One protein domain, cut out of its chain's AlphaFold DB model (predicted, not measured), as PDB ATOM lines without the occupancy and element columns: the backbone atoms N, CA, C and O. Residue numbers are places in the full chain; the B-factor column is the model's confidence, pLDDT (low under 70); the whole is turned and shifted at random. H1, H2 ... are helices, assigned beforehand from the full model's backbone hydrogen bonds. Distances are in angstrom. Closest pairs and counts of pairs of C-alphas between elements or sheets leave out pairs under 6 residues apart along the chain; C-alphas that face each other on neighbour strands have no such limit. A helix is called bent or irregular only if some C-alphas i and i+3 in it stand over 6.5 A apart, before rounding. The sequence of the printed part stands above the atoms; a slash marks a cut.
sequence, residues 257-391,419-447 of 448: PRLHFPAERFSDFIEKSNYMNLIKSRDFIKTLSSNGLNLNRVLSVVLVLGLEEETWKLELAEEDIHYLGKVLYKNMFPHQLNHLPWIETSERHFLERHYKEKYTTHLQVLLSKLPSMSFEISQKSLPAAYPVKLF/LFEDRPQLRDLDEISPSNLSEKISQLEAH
ATOM      1  N   PRO A 257      24.390  47.860 -33.653       87.06
ATOM      2  CA  PRO A 257      24.133  47.386 -32.288       87.06
ATOM      3  C   PRO A 257      24.943  48.097 -31.200       87.06
ATOM      4  O   PRO A 257      24.476  48.180 -30.065       87.06
ATOM      5  N   ARG A 258      26.116  48.665 -31.529       81.88
ATOM      6  CA  ARG A 258      26.987  49.375 -30.578       81.88
ATOM      7  C   ARG A 258      26.305  50.548 -29.869       81.88
ATOM      8  O   ARG A 258      26.726  50.911 -28.778       81.88
ATOM      9  N   LEU A 259      25.201  51.079 -30.401       78.12
ATOM     10  CA  LEU A 259      24.395  52.090 -29.702       78.12
ATOM     11  C   LEU A 259      23.847  51.614 -28.340       78.12
ATOM     12  O   LEU A 259      23.436  52.436 -27.523       78.12
ATOM     13  N   HIS A 260      23.833  50.299 -28.086       79.75
ATOM     14  CA  HIS A 260      23.470  49.704 -26.793       79.75
ATOM     15  C   HIS A 260      24.679  49.366 -25.906       79.75
ATOM     16  O   HIS A 260      24.473  48.875 -24.805       79.75
ATOM     17  N   PHE A 261      25.911  49.617 -26.360       78.31
ATOM     18  CA  PHE A 261      27.161  49.231 -25.693       78.31
ATOM     19  C   PHE A 261      28.112  50.433 -25.565       78.31
ATOM     20  O   PHE A 261      29.104  50.525 -26.290       78.31
ATOM     21  N   PRO A 262      27.814  51.389 -24.668       64.81
ATOM     22  CA  PRO A 262      28.560  52.644 -24.572       64.81
ATOM     23  C   PRO A 262      29.921  52.511 -23.875       64.81
ATOM     24  O   PRO A 262      30.735  53.424 -23.976       64.81
ATOM     25  N   ALA A 263      30.174  51.420 -23.144       67.62
ATOM     26  CA  ALA A 263      31.398  51.242 -22.367       67.62
ATOM     27  C   ALA A 263      32.520  50.602 -23.194       67.62
ATOM     28  O   ALA A 263      32.297  49.614 -23.896       67.62
ATOM     29  N   GLU A 264      33.745  51.113 -23.034       70.25
ATOM     30  CA  GLU A 264      34.935  50.615 -23.739       70.25
ATOM     31  C   GLU A 264      35.168  49.118 -23.526       70.25
ATOM     32  O   GLU A 264      35.566  48.441 -24.471       70.25
ATOM     33  N   ARG A 265      34.817  48.586 -22.344       78.44
ATOM     34  CA  ARG A 265      34.962  47.160 -22.000       78.44
ATOM     35  C   ARG A 265      34.211  46.199 -22.932       78.44
ATOM     36  O   ARG A 265      34.572  45.034 -23.013       78.44
ATOM     37  N   PHE A 266      33.195  46.673 -23.663       82.19
ATOM     38  CA  PHE A 266      32.492  45.867 -24.670       82.19
ATOM     39  C   PHE A 266      33.122  45.929 -26.066       82.19
ATOM     40  O   PHE A 266      32.669  45.206 -26.952       82.19
ATOM     41  N   SER A 267      34.136  46.771 -26.290       79.38
ATOM     42  CA  SER A 267      34.773  46.902 -27.606       79.38
ATOM     43  C   SER A 267      35.393  45.576 -28.035       79.38
ATOM     44  O   SER A 267      35.027  45.078 -29.093       79.38
ATOM     45  N   ASP A 268      36.173  44.927 -27.166       79.69
ATOM     46  CA  ASP A 268      36.778  43.613 -27.432       79.69
ATOM     47  C   ASP A 268      35.739  42.527 -27.744       79.69
ATOM     48  O   ASP A 268      35.913  41.730 -28.669       79.69
ATOM     49  N   PHE A 269      34.639  42.492 -26.986       85.50
ATOM     50  CA  PHE A 269      33.531  41.560 -27.214       85.50
ATOM     51  C   PHE A 269      32.911  41.763 -28.606       85.50
ATOM     52  O   PHE A 269      32.732  40.812 -29.372       85.50
ATOM     53  N   ILE A 270      32.624  43.016 -28.965       86.00
ATOM     54  CA  ILE A 270      32.045  43.365 -30.265       86.00
ATOM     55  C   ILE A 270      33.048  43.089 -31.387       86.00
ATOM     56  O   ILE A 270      32.666  42.551 -32.426       86.00
ATOM     57  N   GLU A 271      34.326  43.393 -31.190       81.00
ATOM     58  CA  GLU A 271      35.407  43.178 -32.152       81.00
ATOM     59  C   GLU A 271      35.608  41.703 -32.487       81.00
ATOM     60  O   GLU A 271      35.686  41.354 -33.667       81.00
ATOM     61  N   LYS A 272      35.585  40.826 -31.481       84.81
ATOM     62  CA  LYS A 272      35.797  39.380 -31.653       84.81
ATOM     63  C   LYS A 272      34.580  38.618 -32.181       84.81
ATOM     64  O   LYS A 272      34.744  37.515 -32.686       84.81
ATOM     65  N   SER A 273      33.379  39.187 -32.087       88.12
ATOM     66  CA  SER A 273      32.150  38.522 -32.555       88.12
ATOM     67  C   SER A 273      32.070  38.367 -34.089       88.12
ATOM     68  O   SER A 273      32.862  38.915 -34.843       88.12
ATOM     69  N   ASN A 274      31.058  37.695 -34.605       90.50
ATOM     70  CA  ASN A 274      30.838  37.435 -36.025       90.50
ATOM     71  C   ASN A 274      29.472  37.944 -36.497       90.50
ATOM     72  O   ASN A 274      29.084  37.691 -37.631       90.50
ATOM     73  N   TYR A 275      28.758  38.727 -35.677       90.38
ATOM     74  CA  TYR A 275      27.387  39.190 -35.953       90.38
ATOM     75  C   TYR A 275      27.218  39.916 -37.309       90.38
ATOM     76  O   TYR A 275      26.142  39.900 -37.905       90.38
ATOM     77  N   MET A 276      28.287  40.534 -37.826       87.38
ATOM     78  CA  MET A 276      28.325  41.165 -39.150       87.38
ATOM     79  C   MET A 276      28.323  40.169 -40.322       87.38
ATOM     80  O   MET A 276      28.215  40.585 -41.473       87.38
ATOM     81  N   ASN A 277      28.464  38.867 -40.096       88.94
ATOM     82  CA  ASN A 277      28.341  37.892 -41.176       88.94
ATOM     83  C   ASN A 277      26.905  37.825 -41.706       88.94
ATOM     84  O   ASN A 277      26.726  37.684 -42.916       88.94
ATOM     85  N   LEU A 278      25.902  38.090 -40.861       91.56
ATOM     86  CA  LEU A 278      24.500  38.094 -41.270       91.56
ATOM     87  C   LEU A 278      24.220  39.059 -42.436       91.56
ATOM     88  O   LEU A 278      23.502  38.719 -43.372       91.56
ATOM     89  N   ILE A 279      24.826  40.250 -42.440       88.25
ATOM     90  CA  ILE A 279      24.640  41.244 -43.517       88.25
ATOM     91  C   ILE A 279      25.308  40.856 -44.845       88.25
ATOM     92  O   ILE A 279      24.989  41.450 -45.873       88.25
ATOM     93  N   LYS A 280      26.188  39.842 -44.859       83.88
ATOM     94  CA  LYS A 280      26.712  39.237 -46.100       83.88
ATOM     95  C   LYS A 280      25.684  38.314 -46.754       83.88
ATOM     96  O   LYS A 280      25.793  38.026 -47.947       83.88
ATOM     97  N   SER A 281      24.691  37.846 -45.997       84.00
ATOM     98  CA  SER A 281      23.624  37.004 -46.524       84.00
ATOM     99  C   SER A 281      22.724  37.807 -47.459       84.00
ATOM    100  O   SER A 281      22.050  38.757 -47.053       84.00
ATOM    101  N   ARG A 282      22.666  37.391 -48.731       71.38
ATOM    102  CA  ARG A 282      21.741  37.976 -49.719       71.38
ATOM    103  C   ARG A 282      20.282  37.842 -49.278       71.38
ATOM    104  O   ARG A 282      19.483  38.736 -49.553       71.38
ATOM    105  N   ASP A 283      19.960  36.765 -48.567       85.44
ATOM    106  CA  ASP A 283      18.617  36.532 -48.045       85.44
ATOM    107  C   ASP A 283      18.263  37.550 -46.961       85.44
ATOM    108  O   ASP A 283      17.161  38.091 -46.982       85.44
ATOM    109  N   PHE A 284      19.210  37.902 -46.083       90.81
ATOM    110  CA  PHE A 284      18.953  38.883 -45.029       90.81
ATOM    111  C   PHE A 284      18.643  40.274 -45.587       90.81
ATOM    112  O   PHE A 284      17.633  40.864 -45.211       90.81
ATOM    113  N   ILE A 285      19.451  40.783 -46.525       87.12
ATOM    114  CA  ILE A 285      19.226  42.107 -47.138       87.12
ATOM    115  C   ILE A 285      17.862  42.168 -47.833       87.12
ATOM    116  O   ILE A 285      17.136  43.159 -47.726       87.12
ATOM    117  N   LYS A 286      17.486  41.085 -48.522       88.25
ATOM    118  CA  LYS A 286      16.178  40.975 -49.165       88.25
ATOM    119  C   LYS A 286      15.050  40.993 -48.131       88.25
ATOM    120  O   LYS A 286      14.103  41.758 -48.302       88.25
ATOM    121  N   THR A 287      15.157  40.205 -47.057       91.38
ATOM    122  CA  THR A 287      14.133  40.146 -46.001       91.38
ATOM    123  C   THR A 287      14.023  41.453 -45.218       91.38
ATOM    124  O   THR A 287      12.913  41.874 -44.899       91.38
ATOM    125  N   LEU A 288      15.142  42.138 -44.966       91.62
ATOM    126  CA  LEU A 288      15.187  43.461 -44.335       91.62
ATOM    127  C   LEU A 288      14.247  44.438 -45.054       91.62
ATOM    128  O   LEU A 288      13.406  45.077 -44.422       91.62
ATOM    129  N   SER A 289      14.335  44.481 -46.388       89.56
ATOM    130  CA  SER A 289      13.485  45.331 -47.222       89.56
ATOM    131  C   SER A 289      12.050  44.807 -47.346       89.56
ATOM    132  O   SER A 289      11.104  45.589 -47.219       89.56
ATOM    133  N   SER A 290      11.861  43.504 -47.581       92.38
ATOM    134  CA  SER A 290      10.534  42.941 -47.866       92.38
ATOM    135  C   SER A 290       9.638  42.828 -46.637       92.38
ATOM    136  O   SER A 290       8.423  42.843 -46.788       92.38
ATOM    137  N   ASN A 291      10.204  42.716 -45.435       92.62
ATOM    138  CA  ASN A 291       9.445  42.524 -44.195       92.62
ATOM    139  C   ASN A 291       9.575  43.711 -43.229       92.62
ATOM    140  O   ASN A 291       9.062  43.642 -42.111       92.62
ATOM    141  N   GLY A 292      10.278  44.774 -43.639       88.88
ATOM    142  CA  GLY A 292      10.463  45.980 -42.835       88.88
ATOM    143  C   GLY A 292      11.203  45.722 -41.525       88.88
ATOM    144  O   GLY A 292      10.849  46.323 -40.511       88.88
ATOM    145  N   LEU A 293      12.187  44.811 -41.527       92.75
ATOM    146  CA  LEU A 293      12.916  44.459 -40.305       92.75
ATOM    147  C   LEU A 293      13.706  45.665 -39.779       92.75
ATOM    148  O   LEU A 293      14.217  46.491 -40.540       92.75
ATOM    149  N   ASN A 294      13.865  45.740 -38.460       92.19
ATOM    150  CA  ASN A 294      14.770  46.692 -37.831       92.19
ATOM    151  C   ASN A 294      16.199  46.115 -37.806       92.19
ATOM    152  O   ASN A 294      16.474  45.190 -37.038       92.19
ATOM    153  N   LEU A 295      17.101  46.664 -38.635       93.25
ATOM    154  CA  LEU A 295      18.498  46.214 -38.756       93.25
ATOM    155  C   LEU A 295      19.188  46.151 -37.393       93.25
ATOM    156  O   LEU A 295      19.726  45.112 -37.012       93.25
ATOM    157  N   ASN A 296      19.131  47.259 -36.651       91.94
ATOM    158  CA  ASN A 296      19.764  47.381 -35.345       91.94
ATOM    159  C   ASN A 296      19.294  46.298 -34.378       91.94
ATOM    160  O   ASN A 296      20.101  45.682 -33.685       91.94
ATOM    161  N   ARG A 297      17.985  46.062 -34.338       92.12
ATOM    162  CA  ARG A 297      17.366  45.117 -33.417       92.12
ATOM    163  C   ARG A 297      17.753  43.678 -33.735       92.12
ATOM    164  O   ARG A 297      18.194  42.972 -32.833       92.12
ATOM    165  N   VAL A 298      17.635  43.262 -35.001       95.69
ATOM    166  CA  VAL A 298      18.023  41.906 -35.427       95.69
ATOM    167  C   VAL A 298      19.495  41.667 -35.109       95.69
ATOM    168  O   VAL A 298      19.828  40.686 -34.452       95.69
ATOM    169  N   LEU A 299      20.372  42.596 -35.497       95.06
ATOM    170  CA  LEU A 299      21.806  42.458 -35.254       95.06
ATOM    171  C   LEU A 299      22.172  42.516 -33.766       95.06
ATOM    172  O   LEU A 299      23.114  41.845 -33.361       95.06
ATOM    173  N   SER A 300      21.424  43.256 -32.941       94.19
ATOM    174  CA  SER A 300      21.629  43.268 -31.486       94.19
ATOM    175  C   SER A 300      21.305  41.914 -30.864       94.19
ATOM    176  O   SER A 300      22.068  41.439 -30.030       94.19
ATOM    177  N   VAL A 301      20.218  41.261 -31.290       95.94
ATOM    178  CA  VAL A 301      19.880  39.908 -30.819       95.94
ATOM    179  C   VAL A 301      20.921  38.894 -31.291       95.94
ATOM    180  O   VAL A 301      21.385  38.089 -30.491       95.94
ATOM    181  N   VAL A 302      21.351  38.972 -32.554       96.50
ATOM    182  CA  VAL A 302      22.413  38.113 -33.111       96.50
ATOM    183  C   VAL A 302      23.721  38.263 -32.339       96.50
ATOM    184  O   VAL A 302      24.355  37.256 -32.037       96.50
ATOM    185  N   LEU A 303      24.109  39.497 -32.008       94.44
ATOM    186  CA  LEU A 303      25.307  39.798 -31.228       94.44
ATOM    187  C   LEU A 303      25.193  39.264 -29.796       94.44
ATOM    188  O   LEU A 303      26.063  38.516 -29.357       94.44
ATOM    189  N   VAL A 304      24.117  39.611 -29.078       94.62
ATOM    190  CA  VAL A 304      23.919  39.197 -27.678       94.62
ATOM    191  C   VAL A 304      23.861  37.678 -27.555       94.62
ATOM    192  O   VAL A 304      24.492  37.113 -26.668       94.62
ATOM    193  N   LEU A 305      23.139  37.011 -28.456       95.00
ATOM    194  CA  LEU A 305      23.004  35.557 -28.470       95.00
ATOM    195  C   LEU A 305      24.123  34.856 -29.250       95.00
ATOM    196  O   LEU A 305      24.050  33.645 -29.424       95.00
ATOM    197  N   GLY A 306      25.151  35.563 -29.737       94.31
ATOM    198  CA  GLY A 306      26.271  34.968 -30.479       94.31
ATOM    199  C   GLY A 306      25.832  34.004 -31.588       94.31
ATOM    200  O   GLY A 306      26.382  32.914 -31.715       94.31
ATOM    201  N   LEU A 307      24.782  34.342 -32.347       95.38
ATOM    202  CA  LEU A 307      24.163  33.408 -33.307       95.38
ATOM    203  C   LEU A 307      25.039  33.141 -34.536       95.38
ATOM    204  O   LEU A 307      24.837  32.148 -35.232       95.38
ATOM    205  N   GLU A 308      26.037  33.986 -34.770       94.56
ATOM    206  CA  GLU A 308      27.067  33.802 -35.798       94.56
ATOM    207  C   GLU A 308      28.316  33.072 -35.261       94.56
ATOM    208  O   GLU A 308      29.225  32.786 -36.031       94.56
ATOM    209  N   GLU A 309      28.354  32.714 -33.970       91.88
ATOM    210  CA  GLU A 309      29.454  31.948 -33.358       91.88
ATOM    211  C   GLU A 309      29.148  30.455 -33.309       91.88
ATOM    212  O   GLU A 309      27.990  30.070 -33.170       91.88
ATOM    213  N   GLU A 310      30.160  29.587 -33.343       86.06
ATOM    214  CA  GLU A 310      29.946  28.138 -33.178       86.06
ATOM    215  C   GLU A 310      29.315  27.786 -31.826       86.06
ATOM    216  O   GLU A 310      28.461  26.904 -31.750       86.06
ATOM    217  N   THR A 311      29.697  28.500 -30.762       81.75
ATOM    218  CA  THR A 311      29.125  28.328 -29.424       81.75
ATOM    219  C   THR A 311      28.898  29.671 -28.746       81.75
ATOM    220  O   THR A 311      29.667  30.613 -28.930       81.75
ATOM    221  N   TRP A 312      27.892  29.742 -27.874       78.75
ATOM    222  CA  TRP A 312      27.672  30.901 -27.002       78.75
ATOM    223  C   TRP A 312      28.615  30.936 -25.782       78.75
ATOM    224  O   TRP A 312      28.280  31.454 -24.716       78.75
ATOM    225  N   LYS A 313      29.805  30.335 -25.862       65.81
ATOM    226  CA  LYS A 313      30.777  30.386 -24.764       65.81
ATOM    227  C   LYS A 313      31.548  31.698 -24.824       65.81
ATOM    228  O   LYS A 313      32.704  31.744 -25.216       65.81
ATOM    229  N   LEU A 314      30.874  32.776 -24.441       62.75
ATOM    230  CA  LEU A 314      31.520  34.056 -24.208       62.75
ATOM    231  C   LEU A 314      32.204  34.011 -22.835       62.75
ATOM    232  O   LEU A 314      31.529  33.824 -21.818       62.75
ATOM    233  N   GLU A 315      33.529  34.158 -22.815       72.38
ATOM    234  CA  GLU A 315      34.333  34.398 -21.607       72.38
ATOM    235  C   GLU A 315      34.092  35.835 -21.114       72.38
ATOM    236  O   GLU A 315      34.941  36.713 -21.235       72.38
ATOM    237  N   LEU A 316      32.877  36.100 -20.635       83.94
ATOM    238  CA  LEU A 316      32.466  37.394 -20.095       83.94
ATOM    239  C   LEU A 316      32.288  37.304 -18.584       83.94
ATOM    240  O   LEU A 316      31.832  36.280 -18.068       83.94
ATOM    241  N   ALA A 317      32.605  38.400 -17.897       88.94
ATOM    242  CA  ALA A 317      32.292  38.562 -16.485       88.94
ATOM    243  C   ALA A 317      30.769  38.498 -16.256       88.94
ATOM    244  O   ALA A 317      29.974  38.823 -17.144       88.94
ATOM    245  N   GLU A 318      30.342  38.088 -15.062       90.50
ATOM    246  CA  GLU A 318      28.917  37.929 -14.745       90.50
ATOM    247  C   GLU A 318      28.142  39.246 -14.887       90.50
ATOM    248  O   GLU A 318      27.027  39.258 -15.414       90.50
ATOM    249  N   GLU A 319      28.759  40.372 -14.518       90.12
ATOM    250  CA  GLU A 319      28.189  41.712 -14.677       90.12
ATOM    251  C   GLU A 319      27.918  42.062 -16.147       90.12
ATOM    252  O   GLU A 319      26.940  42.744 -16.463       90.12
ATOM    253  N   ASP A 320      28.764  41.588 -17.063       89.75
ATOM    254  CA  ASP A 320      28.603  41.797 -18.502       89.75
ATOM    255  C   ASP A 320      27.509  40.907 -19.085       89.75
ATOM    256  O   ASP A 320      26.732  41.355 -19.929       89.75
ATOM    257  N   ILE A 321      27.381  39.673 -18.595       91.31
ATOM    258  CA  ILE A 321      26.285  38.782 -18.988       91.31
ATOM    259  C   ILE A 321      24.939  39.348 -18.511       91.31
ATOM    260  O   ILE A 321      23.970  39.358 -19.277       91.31
ATOM    261  N   HIS A 322      24.872  39.882 -17.286       91.62
ATOM    262  CA  HIS A 322      23.677  40.577 -16.795       91.62
ATOM    263  C   HIS A 322      23.335  41.790 -17.669       91.62
ATOM    264  O   HIS A 322      22.179  41.957 -18.065       91.62
ATOM    265  N   TYR A 323      24.333  42.591 -18.056       90.25
ATOM    266  CA  TYR A 323      24.135  43.715 -18.973       90.25
ATOM    267  C   TYR A 323      23.581  43.290 -20.340       90.25
ATOM    268  O   TYR A 323      22.626  43.893 -20.839       90.25
ATOM    269  N   LEU A 324      24.128  42.224 -20.931       91.88
ATOM    270  CA  LEU A 324      23.627  41.650 -22.183       91.88
ATOM    271  C   LEU A 324      22.158  41.225 -22.062       91.88
ATOM    272  O   LEU A 324      21.362  41.505 -22.963       91.88
ATOM    273  N   GLY A 325      21.772  40.635 -20.927       92.44
ATOM    274  CA  GLY A 325      20.376  40.336 -20.607       92.44
ATOM    275  C   GLY A 325      19.487  41.586 -20.621       92.44
ATOM    276  O   GLY A 325      18.408  41.569 -21.216       92.44
ATOM    277  N   LYS A 326      19.948  42.705 -20.040       90.25
ATOM    278  CA  LYS A 326      19.200  43.978 -20.049       90.25
ATOM    279  C   LYS A 326      19.016  44.514 -21.469       90.25
ATOM    280  O   LYS A 326      17.914  44.930 -21.834       90.25
ATOM    281  N   VAL A 327      20.068  44.462 -22.291       89.69
ATOM    282  CA  VAL A 327      20.012  44.861 -23.709       89.69
ATOM    283  C   VAL A 327      19.032  43.982 -24.490       89.69
ATOM    284  O   VAL A 327      18.241  44.508 -25.280       89.69
ATOM    285  N   LEU A 328      19.041  42.668 -24.260       92.62
ATOM    286  CA  LEU A 328      18.123  41.731 -24.906       92.62
ATOM    287  C   LEU A 328      16.666  42.015 -24.521       92.62
ATOM    288  O   LEU A 328      15.837  42.244 -25.405       92.62
ATOM    289  N   TYR A 329      16.374  42.106 -23.219       89.69
ATOM    290  CA  TYR A 329      15.039  42.432 -22.716       89.69
ATOM    291  C   TYR A 329      14.515  43.733 -23.325       89.69
ATOM    292  O   TYR A 329      13.417  43.762 -23.876       89.69
ATOM    293  N   LYS A 330      15.329  44.793 -23.331       84.56
ATOM    294  CA  LYS A 330      14.979  46.085 -23.934       84.56
ATOM    295  C   LYS A 330      14.652  45.981 -25.430       84.56
ATOM    296  O   LYS A 330      13.759  46.681 -25.900       84.56
ATOM    297  N   ASN A 331      15.370  45.152 -26.191       86.31
ATOM    298  CA  ASN A 331      15.123  44.966 -27.627       86.31
ATOM    299  C   ASN A 331      13.883  44.101 -27.916       86.31
ATOM    300  O   ASN A 331      13.252  44.259 -28.964       86.31
ATOM    301  N   MET A 332      13.514  43.201 -27.008       85.88
ATOM    302  CA  MET A 332      12.327  42.351 -27.139       85.88
ATOM    303  C   MET A 332      11.063  43.039 -26.612       85.88
ATOM    304  O   MET A 332       9.973  42.840 -27.151       85.88
ATOM    305  N   PHE A 333      11.197  43.883 -25.590       82.06
ATOM    306  CA  PHE A 333      10.067  44.507 -24.919       82.06
ATOM    307  C   PHE A 333       9.317  45.468 -25.855       82.06
ATOM    308  O   PHE A 333       9.946  46.330 -26.477       82.06
ATOM    309  N   PRO A 334       7.983  45.370 -25.979       72.75
ATOM    310  CA  PRO A 334       7.202  46.276 -26.823       72.75
ATOM    311  C   PRO A 334       7.268  47.699 -26.286       72.75
ATOM    312  O   PRO A 334       7.031  47.891 -25.102       72.75
ATOM    313  N   HIS A 335       7.552  48.703 -27.113       69.31
ATOM    314  CA  HIS A 335       7.577  50.127 -26.766       69.31
ATOM    315  C   HIS A 335       7.358  51.010 -28.003       69.31
ATOM    316  O   HIS A 335       7.200  50.515 -29.108       69.31
ATOM    317  N   GLN A 336       7.389  52.335 -27.857       60.53
ATOM    318  CA  GLN A 336       7.164  53.280 -28.967       60.53
ATOM    319  C   GLN A 336       8.111  53.136 -30.184       60.53
ATOM    320  O   GLN A 336       7.842  53.708 -31.230       60.53
ATOM    321  N   LEU A 337       9.208  52.376 -30.065       61.19
ATOM    322  CA  LEU A 337      10.131  52.062 -31.174       61.19
ATOM    323  C   LEU A 337      10.123  50.565 -31.537       61.19
ATOM    324  O   LEU A 337      10.869  50.135 -32.413       61.19
ATOM    325  N   ASN A 338       9.316  49.775 -30.830       65.38
ATOM    326  CA  ASN A 338       9.085  48.354 -31.036       65.38
ATOM    327  C   ASN A 338       7.603  48.070 -30.770       65.38
ATOM    328  O   ASN A 338       7.205  47.730 -29.661       65.38
ATOM    329  N   HIS A 339       6.778  48.273 -31.783       70.38
ATOM    330  CA  HIS A 339       5.340  48.340 -31.577       70.38
ATOM    331  C   HIS A 339       4.716  46.988 -31.214       70.38
ATOM    332  O   HIS A 339       3.782  46.978 -30.434       70.38
ATOM    333  N   LEU A 340       5.242  45.861 -31.708       76.25
ATOM    334  CA  LEU A 340       4.639  44.540 -31.497       76.25
ATOM    335  C   LEU A 340       5.270  43.768 -30.321       76.25
ATOM    336  O   LEU A 340       6.473  43.906 -30.067       76.25
ATOM    337  N   PRO A 341       4.503  42.878 -29.651       79.50
ATOM    338  CA  PRO A 341       5.055  41.762 -28.878       79.50
ATOM    339  C   PRO A 341       6.157  41.039 -29.653       79.50
ATOM    340  O   PRO A 341       5.966  40.758 -30.831       79.50
ATOM    341  N   TRP A 342       7.281  40.705 -29.008       85.56
ATOM    342  CA  TRP A 342       8.417  40.050 -29.676       85.56
ATOM    343  C   TRP A 342       8.014  38.802 -30.467       85.56
ATOM    344  O   TRP A 342       8.367  38.683 -31.640       85.56
ATOM    345  N   ILE A 343       7.194  37.946 -29.853       85.56
ATOM    346  CA  ILE A 343       6.562  36.761 -30.451       85.56
ATOM    347  C   ILE A 343       5.886  37.045 -31.803       85.56
ATOM    348  O   ILE A 343       5.968  36.216 -32.706       85.56
ATOM    349  N   GLU A 344       5.314  38.239 -31.969       84.12
ATOM    350  CA  GLU A 344       4.595  38.683 -33.163       84.12
ATOM    351  C   GLU A 344       5.451  39.518 -34.133       84.12
ATOM    352  O   GLU A 344       4.942  40.060 -35.118       84.12
ATOM    353  N   THR A 345       6.750  39.669 -33.900       88.06
ATOM    354  CA  THR A 345       7.600  40.487 -34.778       88.06
ATOM    355  C   THR A 345       8.109  39.699 -35.982       88.06
ATOM    356  O   THR A 345       8.355  38.494 -35.917       88.06
ATOM    357  N   SER A 346       8.304  40.393 -37.107       91.12
ATOM    358  CA  SER A 346       8.974  39.807 -38.274       91.12
ATOM    359  C   SER A 346      10.443  39.492 -37.980       91.12
ATOM    360  O   SER A 346      10.988  38.557 -38.559       91.12
ATOM    361  N   GLU A 347      11.075  40.238 -37.071       93.81
ATOM    362  CA  GLU A 347      12.448  40.026 -36.615       93.81
ATOM    363  C   GLU A 347      12.620  38.676 -35.916       93.81
ATOM    364  O   GLU A 347      13.486  37.905 -36.324       93.81
ATOM    365  N   ARG A 348      11.776  38.349 -34.925       93.31
ATOM    366  CA  ARG A 348      11.811  37.032 -34.271       93.31
ATOM    367  C   ARG A 348      11.575  35.909 -35.277       93.31
ATOM    368  O   ARG A 348      12.366  34.976 -35.338       93.31
ATOM    369  N   HIS A 349      10.527  36.022 -36.097       93.12
ATOM    370  CA  HIS A 349      10.206  34.995 -37.091       93.12
ATOM    371  C   HIS A 349      11.364  34.762 -38.076       93.12
ATOM    372  O   HIS A 349      11.664  33.626 -38.448       93.12
ATOM    373  N   PHE A 350      12.053  35.835 -38.476       94.38
ATOM    374  CA  PHE A 350      13.271  35.733 -39.270       94.38
ATOM    375  C   PHE A 350      14.374  34.970 -38.526       94.38
ATOM    376  O   PHE A 350      14.960  34.060 -39.108       94.38
ATOM    377  N   LEU A 351      14.646  35.307 -37.260       95.25
ATOM    378  CA  LEU A 351      15.691  34.660 -36.459       95.25
ATOM    379  C   LEU A 351      15.432  33.159 -36.271       95.25
ATOM    380  O   LEU A 351      16.340  32.361 -36.493       95.25
ATOM    381  N   GLU A 352      14.196  32.770 -35.951       93.88
ATOM    382  CA  GLU A 352      13.798  31.363 -35.817       93.88
ATOM    383  C   GLU A 352      13.984  30.597 -37.128       93.88
ATOM    384  O   GLU A 352      14.527  29.495 -37.148       93.88
ATOM    385  N   ARG A 353      13.583  31.193 -38.254       93.12
ATOM    386  CA  ARG A 353      13.721  30.551 -39.564       93.12
ATOM    387  C   ARG A 353      15.178  30.455 -40.018       93.12
ATOM    388  O   ARG A 353      15.558  29.453 -40.624       93.12
ATOM    389  N   HIS A 354      15.964  31.503 -39.783       94.81
ATOM    390  CA  HIS A 354      17.335  31.610 -40.269       94.81
ATOM    391  C   HIS A 354      18.303  30.759 -39.441       94.81
ATOM    392  O   HIS A 354      19.076  29.991 -40.008       94.81
ATOM    393  N   TYR A 355      18.221  30.849 -38.111       95.06
ATOM    394  CA  TYR A 355      19.139  30.166 -37.193       95.06
ATOM    395  C   TYR A 355      18.587  28.855 -36.620       95.06
ATOM    396  O   TYR A 355      19.358  28.079 -36.055       95.06
ATOM    397  N   LYS A 356      17.290  28.560 -36.795       94.69
ATOM    398  CA  LYS A 356      16.645  27.315 -36.339       94.69
ATOM    399  C   LYS A 356      16.907  27.065 -34.846       94.69
ATOM    400  O   LYS A 356      16.853  27.995 -34.045       94.69
ATOM    401  N   GLU A 357      17.226  25.826 -34.477       94.06
ATOM    402  CA  GLU A 357      17.493  25.402 -33.099       94.06
ATOM    403  C   GLU A 357      18.588  26.229 -32.415       94.06
ATOM    404  O   GLU A 357      18.509  26.470 -31.213       94.06
ATOM    405  N   LYS A 358      19.563  26.754 -33.172       95.38
ATOM    406  CA  LYS A 358      20.641  27.581 -32.616       95.38
ATOM    407  C   LYS A 358      20.106  28.821 -31.899       95.38
ATOM    408  O   LYS A 358      20.629  29.174 -30.844       95.38
ATOM    409  N   TYR A 359      19.044  29.439 -32.429       95.44
ATOM    410  CA  TYR A 359      18.369  30.565 -31.777       95.44
ATOM    411  C   TYR A 359      17.875  30.177 -30.381       95.44
ATOM    412  O   TYR A 359      18.243  30.806 -29.387       95.44
ATOM    413  N   THR A 360      17.095  29.096 -30.304       93.19
ATOM    414  CA  THR A 360      16.513  28.614 -29.047       93.19
ATOM    415  C   THR A 360      17.574  28.130 -28.064       93.19
ATOM    416  O   THR A 360      17.495  28.447 -26.881       93.19
ATOM    417  N   THR A 361      18.600  27.420 -28.539       94.06
ATOM    418  CA  THR A 361      19.679  26.907 -27.692       94.06
ATOM    419  C   THR A 361      20.482  28.047 -27.077       94.06
ATOM    420  O   THR A 361      20.665  28.074 -25.865       94.06
ATOM    421  N   HIS A 362      20.938  29.020 -27.870       95.00
ATOM    422  CA  HIS A 362      21.755  30.120 -27.348       95.00
ATOM    423  C   HIS A 362      20.971  31.010 -26.375       95.00
ATOM    424  O   HIS A 362      21.505  31.420 -25.344       95.00
ATOM    425  N   LEU A 363      19.684  31.241 -26.652       94.31
ATOM    426  CA  LEU A 363      18.781  31.921 -25.730       94.31
ATOM    427  C   LEU A 363      18.668  31.178 -24.390       94.31
ATOM    428  O   LEU A 363      18.825  31.795 -23.337       94.31
ATOM    429  N   GLN A 364      18.453  29.860 -24.409       92.56
ATOM    430  CA  GLN A 364      18.386  29.048 -23.189       92.56
ATOM    431  C   GLN A 364      19.689  29.092 -22.389       92.56
ATOM    432  O   GLN A 364      19.641  29.164 -21.162       92.56
ATOM    433  N   VAL A 365      20.850  29.106 -23.054       92.12
ATOM    434  CA  VAL A 365      22.133  29.228 -22.349       92.12
ATOM    435  C   VAL A 365      22.212  30.563 -21.604       92.12
ATOM    436  O   VAL A 365      22.522  30.557 -20.412       92.12
ATOM    437  N   LEU A 366      21.874  31.690 -22.240       92.69
ATOM    438  CA  LEU A 366      21.824  32.989 -21.556       92.69
ATOM    439  C   LEU A 366      20.853  32.959 -20.362       92.69
ATOM    440  O   LEU A 366      21.226  33.345 -19.253       92.69
ATOM    441  N   LEU A 367      19.636  32.449 -20.571       92.69
ATOM    442  CA  LEU A 367      18.603  32.355 -19.535       92.69
ATOM    443  C   LEU A 367      19.001  31.448 -18.367       92.69
ATOM    444  O   LEU A 367      18.579  31.705 -17.244       92.69
ATOM    445  N   SER A 368      19.824  30.425 -18.606       91.12
ATOM    446  CA  SER A 368      20.324  29.526 -17.560       91.12
ATOM    447  C   SER A 368      21.423  30.149 -16.696       91.12
ATOM    448  O   SER A 368      21.535  29.800 -15.524       91.12
ATOM    449  N   LYS A 369      22.210  31.093 -17.238       90.38
ATOM    450  CA  LYS A 369      23.286  31.769 -16.493       90.38
ATOM    451  C   LYS A 369      22.778  32.877 -15.577       90.38
ATOM    452  O   LYS A 369      23.381  33.139 -14.546       90.38
ATOM    453  N   LEU A 370      21.695  33.557 -15.952       90.25
ATOM    454  CA  LEU A 370      21.191  34.700 -15.187       90.25
ATOM    455  C   LEU A 370      20.755  34.324 -13.749       90.25
ATOM    456  O   LEU A 370      21.169  35.016 -12.826       90.25
ATOM    457  N   PRO A 371      19.995  33.239 -13.491       88.75
ATOM    458  CA  PRO A 371      19.526  32.912 -12.144       88.75
ATOM    459  C   PRO A 371      20.617  32.488 -11.157       88.75
ATOM    460  O   PRO A 371      20.378  32.531  -9.953       88.75
ATOM    461  N   SER A 372      21.788  32.051 -11.636       85.00
ATOM    462  CA  SER A 372      22.901  31.641 -10.768       85.00
ATOM    463  C   SER A 372      23.733  32.813 -10.239       85.00
ATOM    464  O   SER A 372      24.592  32.600  -9.390       85.00
ATOM    465  N   MET A 373      23.499  34.033 -10.731       89.06
ATOM    466  CA  MET A 373      24.247  35.231 -10.338       89.06
ATOM    467  C   MET A 373      23.710  35.824  -9.034       89.06
ATOM    468  O   MET A 373      22.498  35.862  -8.800       89.06
ATOM    469  N   SER A 374      24.606  36.344  -8.192       85.62
ATOM    470  CA  SER A 374      24.207  37.020  -6.955       85.62
ATOM    471  C   SER A 374      23.538  38.371  -7.240       85.62
ATOM    472  O   SER A 374      23.740  38.995  -8.282       85.62
ATOM    473  N   PHE A 375      22.760  38.878  -6.281       82.19
ATOM    474  CA  PHE A 375      22.183  40.226  -6.375       82.19
ATOM    475  C   PHE A 375      23.257  41.333  -6.405       82.19
ATOM    476  O   PHE A 375      23.035  42.418  -6.931       82.19
ATOM    477  N   GLU A 376      24.459  41.069  -5.890       84.12
ATOM    478  CA  GLU A 376      25.573  42.023  -5.948       84.12
ATOM    479  C   GLU A 376      26.034  42.281  -7.391       84.12
ATOM    480  O   GLU A 376      26.486  43.383  -7.704       84.12
ATOM    481  N   ILE A 377      25.857  41.305  -8.293       83.75
ATOM    482  CA  ILE A 377      26.153  41.460  -9.724       83.75
ATOM    483  C   ILE A 377      25.277  42.545 -10.355       83.75
ATOM    484  O   ILE A 377      25.789  43.354 -11.130       83.75
ATOM    485  N   SER A 378      23.988  42.646  -9.998       79.19
ATOM    486  CA  SER A 378      23.131  43.699 -10.565       79.19
ATOM    487  C   SER A 378      23.561  45.103 -10.142       79.19
ATOM    488  O   SER A 378      23.370  46.035 -10.913       79.19
ATOM    489  N   GLN A 379      24.202  45.245  -8.978       81.38
ATOM    490  CA  GLN A 379      24.741  46.525  -8.501       81.38
ATOM    491  C   GLN A 379      26.050  46.927  -9.203       81.38
ATOM    492  O   GLN A 379      26.366  48.111  -9.293       81.38
ATOM    493  N   LYS A 380      26.820  45.953  -9.706       83.88
ATOM    494  CA  LYS A 380      28.073  46.179 -10.454       83.88
ATOM    495  C   LYS A 380      27.870  46.252 -11.975       83.88
ATOM    496  O   LYS A 380      28.753  46.708 -12.706       83.88
ATOM    497  N   SER A 381      26.727  45.771 -12.460       83.19
ATOM    498  CA  SER A 381      26.326  45.821 -13.866       83.19
ATOM    499  C   SER A 381      26.176  47.261 -14.354       83.19
ATOM    500  O   SER A 381      25.715  48.141 -13.631       83.19
ATOM    501  N   LEU A 382      26.549  47.515 -15.611       80.50
ATOM    502  CA  LEU A 382      26.430  48.853 -16.195       80.50
ATOM    503  C   LEU A 382      24.962  49.273 -16.308       80.50
ATOM    504  O   LEU A 382      24.130  48.433 -16.648       80.50
ATOM    505  N   PRO A 383      24.620  50.555 -16.110       74.62
ATOM    506  CA  PRO A 383      23.252  51.025 -16.294       74.62
ATOM    507  C   PRO A 383      22.801  50.844 -17.746       74.62
ATOM    508  O   PRO A 383      23.588  51.004 -18.689       74.62
ATOM    509  N   ALA A 384      21.530  50.501 -17.942       68.81
ATOM    510  CA  ALA A 384      20.954  50.264 -19.252       68.81
ATOM    511  C   ALA A 384      21.106  51.522 -20.117       68.81
ATOM    512  O   ALA A 384      20.589  52.597 -19.814       68.81
ATOM    513  N   ALA A 385      21.821  51.390 -21.233       63.66
ATOM    514  CA  ALA A 385      22.039  52.512 -22.128       63.66
ATOM    515  C   ALA A 385      20.750  52.811 -22.892       63.66
ATOM    516  O   ALA A 385      20.265  51.966 -23.646       63.66
ATOM    517  N   TYR A 386      20.201  54.013 -22.754       56.75
ATOM    518  CA  TYR A 386      19.092  54.485 -23.577       56.75
ATOM    519  C   TYR A 386      19.634  55.447 -24.636       56.75
ATOM    520  O   TYR A 386      20.188  56.480 -24.263       56.75
ATOM    521  N   PRO A 387      19.484  55.167 -25.948       48.44
ATOM    522  CA  PRO A 387      19.763  56.188 -26.949       48.44
ATOM    523  C   PRO A 387      18.866  57.400 -26.647       48.44
ATOM    524  O   PRO A 387      17.655  57.247 -26.501       48.44
ATOM    525  N   VAL A 388      19.523  58.548 -26.444       42.75
ATOM    526  CA  VAL A 388      19.059  59.868 -25.970       42.75
ATOM    527  C   VAL A 388      17.534  60.055 -25.865       42.75
ATOM    528  O   VAL A 388      16.823  60.014 -26.864       42.75
ATOM    529  N   LYS A 389      17.069  60.327 -24.632       40.50
ATOM    530  CA  LYS A 389      15.704  60.728 -24.224       40.50
ATOM    531  C   LYS A 389      14.565  60.015 -24.974       40.50
ATOM    532  O   LYS A 389      13.766  60.637 -25.661       40.50
ATOM    533  N   LEU A 390      14.377  58.729 -24.680       35.16
ATOM    534  CA  LEU A 390      13.083  58.046 -24.870       35.16
ATOM    535  C   LEU A 390      11.917  58.732 -24.118       35.16
ATOM    536  O   LEU A 390      10.763  58.440 -24.407       35.16
ATOM    537  N   PHE A 391      12.219  59.632 -23.176       33.81
ATOM    538  CA  PHE A 391      11.267  60.336 -22.312       33.81
ATOM    539  C   PHE A 391      11.246  61.860 -22.545       33.81
ATOM    540  O   PHE A 391      10.903  62.620 -21.645       33.81
ATOM    541  N   LEU A 419      -0.469  55.941 -21.153       40.19
ATOM    542  CA  LEU A 419      -0.202  54.500 -20.970       40.19
ATOM    543  C   LEU A 419       1.257  54.104 -21.279       40.19
ATOM    544  O   LEU A 419       1.688  53.002 -20.932       40.19
ATOM    545  N   PHE A 420       2.013  54.953 -21.980       40.34
ATOM    546  CA  PHE A 420       3.400  54.700 -22.370       40.34
ATOM    547  C   PHE A 420       4.416  55.547 -21.586       40.34
ATOM    548  O   PHE A 420       5.563  55.118 -21.458       40.34
ATOM    549  N   GLU A 421       4.011  56.686 -21.026       40.69
ATOM    550  CA  GLU A 421       4.806  57.481 -20.091       40.69
ATOM    551  C   GLU A 421       4.983  56.733 -18.760       40.69
ATOM    552  O   GLU A 421       6.109  56.666 -18.266       40.69
ATOM    553  N   ASP A 422       3.951  56.050 -18.250       42.34
ATOM    554  CA  ASP A 422       4.025  55.199 -17.048       42.34
ATOM    555  C   ASP A 422       4.468  53.759 -17.361       42.34
ATOM    556  O   ASP A 422       3.708  52.794 -17.268       42.34
ATOM    557  N   ARG A 423       5.744  53.590 -17.731       53.62
ATOM    558  CA  ARG A 423       6.369  52.266 -17.931       53.62
ATOM    559  C   ARG A 423       7.448  51.970 -16.889       53.62
ATOM    560  O   ARG A 423       8.637  51.985 -17.230       53.62
ATOM    561  N   PRO A 424       7.060  51.667 -15.634       52.69
ATOM    562  CA  PRO A 424       8.008  51.346 -14.566       52.69
ATOM    563  C   PRO A 424       8.941  50.189 -14.956       52.69
ATOM    564  O   PRO A 424      10.130  50.239 -14.684       52.69
ATOM    565  N   GLN A 425       8.480  49.215 -15.756       55.62
ATOM    566  CA  GLN A 425       9.289  48.034 -16.101       55.62
ATOM    567  C   GLN A 425      10.539  48.321 -16.953       55.62
ATOM    568  O   GLN A 425      11.406  47.453 -17.036       55.62
ATOM    569  N   LEU A 426      10.610  49.470 -17.636       60.25
ATOM    570  CA  LEU A 426      11.839  49.931 -18.294       60.25
ATOM    571  C   LEU A 426      12.569  50.982 -17.449       60.25
ATOM    572  O   LEU A 426      13.791  51.046 -17.507       60.25
ATOM    573  N   ARG A 427      11.858  51.783 -16.645       61.06
ATOM    574  CA  ARG A 427      12.492  52.738 -15.721       61.06
ATOM    575  C   ARG A 427      13.338  52.025 -14.661       61.06
ATOM    576  O   ARG A 427      14.456  52.455 -14.416       61.06
ATOM    577  N   ASP A 428      12.864  50.883 -14.174       67.44
ATOM    578  CA  ASP A 428      13.500  50.118 -13.098       67.44
ATOM    579  C   ASP A 428      14.408  49.001 -13.644       67.44
ATOM    580  O   ASP A 428      14.796  48.102 -12.907       67.44
ATOM    581  N   LEU A 429      14.738  49.001 -14.947       75.12
ATOM    582  CA  LEU A 429      15.521  47.931 -15.591       75.12
ATOM    583  C   LEU A 429      16.880  47.696 -14.912       75.12
ATOM    584  O   LEU A 429      17.388  46.574 -14.914       75.12
ATOM    585  N   ASP A 430      17.451  48.744 -14.325       76.25
ATOM    586  CA  ASP A 430      18.710  48.680 -13.584       76.25
ATOM    587  C   ASP A 430      18.567  48.084 -12.177       76.25
ATOM    588  O   ASP A 430      19.551  47.612 -11.616       76.25
ATOM    589  N   GLU A 431      17.345  48.005 -11.655       80.38
ATOM    590  CA  GLU A 431      17.017  47.428 -10.348       80.38
ATOM    591  C   GLU A 431      16.569  45.958 -10.453       80.38
ATOM    592  O   GLU A 431      16.398  45.266  -9.446       80.38
ATOM    593  N   ILE A 432      16.382  45.441 -11.676       83.06
ATOM    594  CA  ILE A 432      15.927  44.065 -11.903       83.06
ATOM    595  C   ILE A 432      17.055  43.075 -11.582       83.06
ATOM    596  O   ILE A 432      18.098  43.038 -12.244       83.06
ATOM    597  N   SER A 433      16.796  42.200 -10.607       87.88
ATOM    598  CA  SER A 433      17.695  41.097 -10.260       87.88
ATOM    599  C   SER A 433      17.917  40.143 -11.448       87.88
ATOM    600  O   SER A 433      17.021  39.979 -12.283       87.88
ATOM    601  N   PRO A 434      19.072  39.458 -11.532       89.88
ATOM    602  CA  PRO A 434      19.358  38.527 -12.625       89.88
ATOM    603  C   PRO A 434      18.275  37.449 -12.825       89.88
ATOM    604  O   PRO A 434      17.834  37.213 -13.952       89.88
ATOM    605  N   SER A 435      17.757  36.866 -11.739       89.25
ATOM    606  CA  SER A 435      16.679  35.867 -11.795       89.25
ATOM    607  C   SER A 435      15.378  36.435 -12.370       89.25
ATOM    608  O   SER A 435      14.792  35.838 -13.274       89.25
ATOM    609  N   ASN A 436      14.960  37.623 -11.919       89.69
ATOM    610  CA  ASN A 436      13.745  38.281 -12.416       89.69
ATOM    611  C   ASN A 436      13.893  38.704 -13.884       89.69
ATOM    612  O   ASN A 436      12.922  38.693 -14.642       89.69
ATOM    613  N   LEU A 437      15.104  39.081 -14.304       90.88
ATOM    614  CA  LEU A 437      15.406  39.397 -15.697       90.88
ATOM    615  C   LEU A 437      15.261  38.157 -16.590       90.88
ATOM    616  O   LEU A 437      14.643  38.249 -17.650       90.88
ATOM    617  N   SER A 438      15.761  37.001 -16.140       92.06
ATOM    618  CA  SER A 438      15.588  35.717 -16.838       92.06
ATOM    619  C   SER A 438      14.109  35.362 -17.015       92.06
ATOM    620  O   SER A 438      13.669  35.043 -18.124       92.06
ATOM    621  N   GLU A 439      13.311  35.503 -15.952       90.75
ATOM    622  CA  GLU A 439      11.869  35.257 -16.008       90.75
ATOM    623  C   GLU A 439      11.186  36.183 -17.024       90.75
ATOM    624  O   GLU A 439      10.466  35.722 -17.908       90.75
ATOM    625  N   LYS A 440      11.469  37.488 -16.967       89.56
ATOM    626  CA  LYS A 440      10.882  38.484 -17.875       89.56
ATOM    627  C   LYS A 440      11.238  38.241 -19.344       89.56
ATOM    628  O   LYS A 440      10.372  38.388 -20.205       89.56
ATOM    629  N   ILE A 441      12.483  37.873 -19.652       90.25
ATOM    630  CA  ILE A 441      12.889  37.528 -21.025       90.25
ATOM    631  C   ILE A 441      12.159  36.258 -21.482       90.25
ATOM    632  O   ILE A 441      11.601  36.240 -22.577       90.25
ATOM    633  N   SER A 442      12.083  35.239 -20.622       89.75
ATOM    634  CA  SER A 442      11.351  33.996 -20.906       89.75
ATOM    635  C   SER A 442       9.868  34.257 -21.181       89.75
ATOM    636  O   SER A 442       9.292  33.694 -22.109       89.75
ATOM    637  N   GLN A 443       9.246  35.166 -20.429       87.00
ATOM    638  CA  GLN A 443       7.863  35.581 -20.656       87.00
ATOM    639  C   GLN A 443       7.683  36.215 -22.045       87.00
ATOM    640  O   GLN A 443       6.734  35.870 -22.746       87.00
ATOM    641  N   LEU A 444       8.594  37.087 -22.488       83.81
ATOM    642  CA  LEU A 444       8.513  37.703 -23.821       83.81
ATOM    643  C   LEU A 444       8.636  36.692 -24.978       83.81
ATOM    644  O   LEU A 444       8.176  36.990 -26.081       83.81
ATOM    645  N   GLU A 445       9.222  35.522 -24.724       84.81
ATOM    646  CA  GLU A 445       9.340  34.411 -25.682       84.81
ATOM    647  C   GLU A 445       8.150  33.447 -25.628       84.81
ATOM    648  O   GLU A 445       7.758  32.894 -26.652       84.81
ATOM    649  N   ALA A 446       7.552  33.255 -24.449       74.25
ATOM    650  CA  ALA A 446       6.550  32.216 -24.210       74.25
ATOM    651  C   ALA A 446       5.079  32.666 -24.342       74.25
ATOM    652  O   ALA A 446       4.196  31.813 -24.399       74.25
ATOM    653  N   HIS A 447       4.769  33.968 -24.352       49.47
ATOM    654  CA  HIS A 447       3.369  34.426 -24.322       49.47
ATOM    655  C   HIS A 447       2.655  34.304 -25.681       49.47
ATOM    656  O   HIS A 447       2.836  35.151 -26.554       49.47
TER     657      HIS A 447
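AT A GLANCE: This is residues 257 to 391 and 419 to 447 of the 448 residues of an uncharacterized protein of Puccinia sorghi (UniProt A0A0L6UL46). A helical hairpin, H5 and H6, makes the core; H6 packs with H8 and H11 as a triangle of helices, while the shorter H1, H3 and H7 pack round H5. H4 lies towards one end of the longest axis and H9 towards the other, where it caps the first residues of H6, 318 to 322, about perpendicular to it; H2 and H10 lie at the outside, touching no helix. The printed part has 164 residues with eleven named helices, H1 to H11 in chain order, and no named strand: the class is all helix. It is compact, with a radius of gyration of the C-alphas of 15.2 A, and spans 44 by 40 by 30 A.

IN THESE COORDINATES: H1, residues 257 to 260, begins with C-alpha 257 at (24.133, 47.386, -32.288). H2 is residues 264 to 272; it is irregular, only just, with C-alphas 265 and 268 6.7 A apart. H3 is residues 275 to 280 and H4 residues 282 to 290, 12.4 A long. H5, residues 295 to 304, is 14.2 A long, and H6, residues 318 to 332, is 21.2 A, starting at C-alpha 318 (28.917, 37.929, -14.745). H7, residues 346 to 355, is 14.1 A long; H8, residues 357 to 372, is the longest helix at 23.8 A. H9 is residues 375 to 380 and H10 residues 424 to 427. H11, residues 434 to 446, is 18.4 A long and ends at C-alpha 446 (6.550, 32.216, -24.210).

HOW THE PARTS SIT: H5 and H6, the two hubs, touch four helices each and form a hairpin at a shallow tilt of 30 degrees, opposite ways; their closest C-alphas, Val 304 and Leu 324, are 6.0 A apart. H6 touches H11 the same way at a shallow tilt of 30 degrees, Tyr 329 to Ile 441 being the closest C-alphas at 5.6 A. H8 touches H11 with residues 367 to 372 alone, opposite ways at 28 degrees, a shallow tilt; the closest C-alphas, Pro 371 and Ser 435, are 4.1 A apart. H5 touches H7 at a steep tilt of 46 degrees, the C-alphas of Val 298 and Glu 347 closest at 6.0 A. H4 and H7 are near each other. In H4, H5, H6, H7 and H11 every O i to N i+4 pair is within hydrogen-bond range; H2 has 3 of 5, H8 10 of 12, H9 1 of 2, and H3 0 of 2 but 2 of 3 O i to N i+3 pairs, while H1 and H10 are too short for an O i to N i+4 pair.

THE WHOLE: The two farthest C-alphas, Ser 290 and Glu 376, are 44.5 A apart. Residues 392 to 418 are not printed, and C-alphas 391 and 419 are 12.9 A apart across the cut. The links H5 to H6 and H6 to H7 are long. The mean pLDDT of the printed part is 82.3; 27 residues are under 70, among them 384 to 391 and 419 to 428.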